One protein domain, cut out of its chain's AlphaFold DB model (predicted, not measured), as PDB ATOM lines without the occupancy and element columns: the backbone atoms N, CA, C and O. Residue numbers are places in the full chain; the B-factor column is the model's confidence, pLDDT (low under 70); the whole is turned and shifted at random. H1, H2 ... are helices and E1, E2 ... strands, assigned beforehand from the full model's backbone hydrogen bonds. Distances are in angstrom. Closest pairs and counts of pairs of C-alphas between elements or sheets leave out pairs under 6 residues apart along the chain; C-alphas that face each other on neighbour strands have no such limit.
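What this domain is: This is residues 2 to 45 of the 158 residues of an uncharacterized protein of Acetatifactor muris (UniProt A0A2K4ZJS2). With little regular structure, the printed part is a narrow ribbon of two antiparallel strands, E1 and E2, joined at one end by a wide loop in which residues 19 to 25 stick out and a short helix, H1, lies on the way back. The 44 printed residues follow the order E1, H1, E2; the class is mixed, with only 16 residues in named elements. The whole is an extended rod, with a radius of gyration of the C-alphas of 15.9 A and spans of 48 by 20 by 11 A.

How they stand to each other: E1, residues 10 to 15, and E2, residues 36 to 41, are antiparallel neighbours at 166 degrees. C-alphas 15 and 36 face each other at 4.4 A. N 12 and O 39, 2.8 A apart, are within hydrogen-bond range. H1, residues 29 to 32, is too short for an O i to N i+4 pair; its one O i to N i+3 pair is within range.

Where its parts are: E1 begins at C-alpha 10 (41.456, 38.448, -46.776) and is 16.0 A long. E2 is 16.1 A long and ends at C-alpha 41 (36.745, 40.468, -46.117). H1 measures 5.5 A.

The domain as a whole: The farthest C-alphas, Gly 23 and Glu 45, are 49.6 A apart. The printed part has no cut. The link E1 to H1 is long, 13 residues; H1 to E2 is tight. Residue 45 is under 70 in pLDDT.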
ATOM      1  N   ASN A   2      30.821  45.757 -49.052       73.69
ATOM      2  CA  ASN A   2      31.841  45.856 -50.096       73.69
ATOM      3  C   ASN A   2      33.127  46.399 -49.462       73.69
ATOM      4  O   ASN A   2      33.200  47.610 -49.220       73.69
ATOM      5  N   PRO A   3      34.095  45.542 -49.093       85.44
ATOM      6  CA  PRO A   3      35.367  46.029 -48.583       85.44
ATOM      7  C   PRO A   3      36.123  46.805 -49.680       85.44
ATOM      8  O   PRO A   3      35.850  46.639 -50.867       85.44
ATOM      9  N   PRO A   4      37.086  47.668 -49.314       89.25
ATOM     10  CA  PRO A   4      38.012  48.242 -50.285       89.25
ATOM     11  C   PRO A   4      38.760  47.139 -51.044       89.25
ATOM     12  O   PRO A   4      39.172  46.162 -50.420       89.25
ATOM     13  N   LYS A   5      39.038  47.347 -52.339       86.94
ATOM     14  CA  LYS A   5      39.747  46.374 -53.199       86.94
ATOM     15  C   LYS A   5      41.040  45.828 -52.593       86.94
ATOM     16  O   LYS A   5      41.336  44.653 -52.720       86.94
ATOM     17  N   SER A   6      41.796  46.667 -51.884       89.06
ATOM     18  CA  SER A   6      43.049  46.267 -51.230       89.06
ATOM     19  C   SER A   6      42.873  45.286 -50.063       89.06
ATOM     20  O   SER A   6      43.861  44.873 -49.465       89.06
ATOM     21  N   ARG A   7      41.631  44.993 -49.666       88.88
ATOM     22  CA  ARG A   7      41.276  44.136 -48.531       88.88
ATOM     23  C   ARG A   7      40.393  42.961 -48.939       88.88
ATOM     24  O   ARG A   7      40.060  42.160 -48.071       88.88
ATOM     25  N   GLU A   8      39.977  42.885 -50.199       90.75
ATOM     26  CA  GLU A   8      39.188  41.764 -50.704       90.75
ATOM     27  C   GLU A   8      39.944  40.445 -50.519       90.75
ATOM     28  O   GLU A   8      41.174  40.413 -50.505       90.75
ATOM     29  N   ASN A   9      39.183  39.368 -50.336       89.38
ATOM     30  CA  ASN A   9      39.693  38.012 -50.166       89.38
ATOM     31  C   ASN A   9      40.777  37.895 -49.079       89.38
ATOM     32  O   ASN A   9      41.808  37.252 -49.269       89.38
ATOM     33  N   SER A  10      40.531  38.499 -47.911       90.75
ATOM     34  CA  SER A  10      41.456  38.448 -46.776       90.75
ATOM     35  C   SER A  10      40.803  37.937 -45.494       90.75
ATOM     36  O   SER A  10      39.642  38.221 -45.195       90.75
ATOM     37  N   ILE A  11      41.585  37.199 -44.701       92.88
ATOM     38  CA  ILE A  11      41.267  36.825 -43.320       92.88
ATOM     39  C   ILE A  11      42.358  37.431 -42.444       92.88
ATOM     40  O   ILE A  11      43.503  36.987 -42.466       92.88
ATOM     41  N   THR A  12      42.021  38.476 -41.694       93.56
ATOM     42  CA  THR A  12      42.986  39.215 -40.870       93.56
ATOM     43  C   THR A  12      42.684  39.014 -39.395       93.56
ATOM     44  O   THR A  12      41.578  39.310 -38.943       93.56
ATOM     45  N   ARG A  13      43.674  38.554 -38.628       96.06
ATOM     46  CA  ARG A  13      43.592  38.476 -37.167       96.06
ATOM     47  C   ARG A  13      44.280  39.687 -36.541       96.06
ATOM     48  O   ARG A  13      45.467  39.902 -36.753       96.06
ATOM     49  N   TYR A  14      43.547  40.402 -35.703       96.00
ATOM     50  CA  TYR A  14      44.073  41.391 -34.770       96.00
ATOM     51  C   TYR A  14      44.076  40.760 -33.380       96.00
ATOM     52  O   TYR A  14      43.063  40.203 -32.957       96.00
ATOM     53  N   TYR A  15      45.210  40.788 -32.692       95.00
ATOM     54  CA  TYR A  15      45.393  40.172 -31.376       95.00
ATOM     55  C   TYR A  15      46.326  41.033 -30.521       95.00
ATOM     56  O   TYR A  15      46.956  41.958 -31.044       95.00
ATOM     57  N   ILE A  16      46.403  40.741 -29.222       94.88
ATOM     58  CA  ILE A  16      47.232  41.497 -28.278       94.88
ATOM     59  C   ILE A  16      48.586  40.795 -28.119       94.88
ATOM     60  O   ILE A  16      48.656  39.591 -27.865       94.88
ATOM     61  N   ALA A  17      49.673  41.554 -28.261       93.44
ATOM     62  CA  ALA A  17      51.038  41.090 -28.039       93.44
ATOM     63  C   ALA A  17      51.749  42.021 -27.050       93.44
ATOM     64  O   ALA A  17      51.717  43.239 -27.218       93.44
ATOM     65  N   GLU A  18      52.368  41.446 -26.018       93.44
ATOM     66  CA  GLU A  18      53.173  42.187 -25.048       93.44
ATOM     67  C   GLU A  18      54.513  42.607 -25.675       93.44
ATOM     68  O   GLU A  18      55.251  41.773 -26.203       93.44
ATOM     69  N   GLU A  19      54.839  43.899 -25.587       94.06
ATOM     70  CA  GLU A  19      56.147  44.459 -25.934       94.06
ATOM     71  C   GLU A  19      56.631  45.359 -24.789       94.06
ATOM     72  O   GLU A  19      55.959  46.311 -24.389       94.06
ATOM     73  N   ASN A  20      57.818  45.066 -24.256       94.19
ATOM     74  CA  ASN A  20      58.424  45.859 -23.191       94.19
ATOM     75  C   ASN A  20      59.216  47.036 -23.776       94.19
ATOM     76  O   ASN A  20      60.307  46.840 -24.305       94.19
ATOM     77  N   LEU A  21      58.715  48.264 -23.620       95.12
ATOM     78  CA  LEU A  21      59.448  49.483 -24.002       95.12
ATOM     79  C   LEU A  21      60.488  49.909 -22.946       95.12
ATOM     80  O   LEU A  21      61.480  50.558 -23.269       95.12
ATOM     81  N   ALA A  22      60.269  49.539 -21.680       94.88
ATOM     82  CA  ALA A  22      61.205  49.700 -20.571       94.88
ATOM     83  C   ALA A  22      60.926  48.634 -19.498       94.88
ATOM     84  O   ALA A  22      59.770  48.317 -19.225       94.88
ATOM     85  N   GLY A  23      61.974  48.104 -18.864       94.31
ATOM     86  CA  GLY A  23      61.851  47.001 -17.905       94.31
ATOM     87  C   GLY A  23      61.855  45.622 -18.572       94.31
ATOM     88  O   GLY A  23      62.290  45.473 -19.713       94.31
ATOM     89  N   SER A  24      61.443  44.594 -17.826       92.81
ATOM     90  CA  SER A  24      61.577  43.195 -18.256       92.81
ATOM     91  C   SER A  24      60.480  42.283 -17.698       92.81
ATOM     92  O   SER A  24      60.776  41.162 -17.273       92.81
ATOM     93  N   VAL A  25      59.232  42.761 -17.637       92.12
ATOM     94  CA  VAL A  25      58.118  41.887 -17.244       92.12
ATOM     95  C   VAL A  25      57.927  40.794 -18.299       92.12
ATOM     96  O   VAL A  25      58.255  40.977 -19.472       92.12
ATOM     97  N   LYS A  26      57.474  39.626 -17.855       88.81
ATOM     98  CA  LYS A  26      57.046  38.531 -18.722       88.81
ATOM     99  C   LYS A  26      55.744  37.999 -18.162       88.81
ATOM    100  O   LYS A  26      55.771  37.116 -17.305       88.81
ATOM    101  N   GLU A  27      54.642  38.589 -18.596       93.75
ATOM    102  CA  GLU A  27      53.320  38.129 -18.192       93.75
ATOM    103  C   GLU A  27      52.986  36.808 -18.898       93.75
ATOM    104  O   GLU A  27      53.482  36.518 -19.999       93.75
ATOM    105  N   GLN A  28      52.159  35.963 -18.283       94.38
ATOM    106  CA  GLN A  28      51.691  34.779 -18.996       94.38
ATOM    107  C   GLN A  28      50.723  35.200 -20.098       94.38
ATOM    108  O   GLN A  28      49.806  35.987 -19.893       94.38
ATOM    109  N   LYS A  29      50.876  34.611 -21.287       92.25
ATOM    110  CA  LYS A  29      50.023  34.938 -22.437       92.25
ATOM    111  C   LYS A  29      48.524  34.803 -22.148       92.25
ATOM    112  O   LYS A  29      47.739  35.584 -22.673       92.25
ATOM    113  N   ALA A  30      48.144  33.833 -21.318       94.19
ATOM    114  CA  ALA A  30      46.759  33.617 -20.907       94.19
ATOM    115  C   ALA A  30      46.165  34.797 -20.119       94.19
ATOM    116  O   ALA A  30      44.948  34.949 -20.110       94.19
ATOM    117  N   ASP A  31      47.008  35.631 -19.512       94.44
ATOM    118  CA  ASP A  31      46.589  36.745 -18.668       94.44
ATOM    119  C   ASP A  31      46.440  38.057 -19.466       94.44
ATOM    120  O   ASP A  31      45.687  38.936 -19.044       94.44
ATOM    121  N   TYR A  32      47.072  38.185 -20.648       93.31
ATOM    122  CA  TYR A  32      46.984  39.397 -21.486       93.31
ATOM    123  C   TYR A  32      46.360  39.211 -22.887       93.31
ATOM    124  O   TYR A  32      45.709  40.133 -23.381       93.31
ATOM    125  N   ASP A  33      46.507  38.057 -23.557       93.38
ATOM    126  CA  ASP A  33      45.938  37.800 -24.903       93.38
ATOM    127  C   ASP A  33      44.474  37.329 -24.797       93.38
ATOM    128  O   ASP A  33      44.112  36.237 -25.234       93.38
ATOM    129  N   LEU A  34      43.628  38.146 -24.158       94.50
ATOM    130  CA  LEU A  34      42.222  37.827 -23.858       94.50
ATOM    131  C   LEU A  34      41.250  38.167 -24.996       94.50
ATOM    132  O   LEU A  34      40.099  37.728 -24.984       94.50
ATOM    133  N   LEU A  35      41.686  38.966 -25.973       94.12
ATOM    134  CA  LEU A  35      40.854  39.428 -27.079       94.12
ATOM    135  C   LEU A  35      41.585  39.263 -28.410       94.12
ATOM    136  O   LEU A  35      42.672  39.799 -28.616       94.12
ATOM    137  N   ALA A  36      40.916  38.607 -29.354       95.25
ATOM    138  CA  ALA A  36      41.298  38.620 -30.755       95.25
ATOM    139  C   ALA A  36      40.080  38.942 -31.626       95.25
ATOM    140  O   ALA A  36      38.998  38.393 -31.427       95.25
ATOM    141  N   ALA A  37      40.273  39.806 -32.620       96.00
ATOM    142  CA  ALA A  37      39.292  40.070 -33.662       96.00
ATOM    143  C   ALA A  37      39.746  39.398 -34.960       96.00
ATOM    144  O   ALA A  37      40.855  39.642 -35.437       96.00
ATOM    145  N   VAL A  38      38.888  38.565 -35.548       95.38
ATOM    146  CA  VAL A  38      39.106  37.987 -36.879       95.38
ATOM    147  C   VAL A  38      38.183  38.695 -37.856       95.38
ATOM    148  O   VAL A  38      36.965  38.671 -37.702       95.38
ATOM    149  N   MET A  39      38.773  39.347 -38.850       93.06
ATOM    150  CA  MET A  39      38.050  40.062 -39.889       93.06
ATOM    151  C   MET A  39      38.155  39.300 -41.203       93.06
ATOM    152  O   MET A  39      39.257  39.097 -41.709       93.06
ATOM    153  N   ILE A  40      37.005  38.903 -41.742       91.69
ATOM    154  CA  ILE A  40      36.892  38.227 -43.034       91.69
ATOM    155  C   ILE A  40      36.335  39.240 -44.031       91.69
ATOM    156  O   ILE A  40      35.224  39.744 -43.864       91.69
ATOM    157  N   CYS A  41      37.126  39.565 -45.045       90.88
ATOM    158  CA  CYS A  41      36.745  40.468 -46.117       90.88
ATOM    159  C   CYS A  41      36.591  39.658 -47.401       90.88
ATOM    160  O   CYS A  41      37.577  39.222 -47.987       90.88
ATOM    161  N   LEU A  42      35.341  39.455 -47.806       89.06
ATOM    162  CA  LEU A  42      34.973  38.739 -49.024       89.06
ATOM    163  C   LEU A  42      35.072  39.662 -50.241       89.06
ATOM    164  O   LEU A  42      34.781  40.855 -50.137       89.06
ATOM    165  N   GLY A  43      35.537  39.111 -51.358       85.19
ATOM    166  CA  GLY A  43      35.644  39.791 -52.646       85.19
ATOM    167  C   GLY A  43      34.656  39.218 -53.656       85.19
ATOM    168  O   GLY A  43      33.617  38.668 -53.293       85.19
ATOM    169  N   LYS A  44      34.983  39.344 -54.942       74.75
ATOM    170  CA  LYS A  44      34.215  38.686 -56.007       74.75
ATOM    171  C   LYS A  44      34.541  37.196 -56.113       74.75
ATOM    172  O   LYS A  44      35.653  36.764 -55.799       74.75
ATOM    173  N   GLU A  45      33.567  36.431 -56.601       65.81
ATOM    174  CA  GLU A  45      33.743  35.018 -56.937       65.81
ATOM    175  C   GLU A  45      34.891  34.844 -57.952       65.81
ATOM    176  O   GLU A  45      35.002  35.598 -58.920       65.81
TER     177      GLU A  45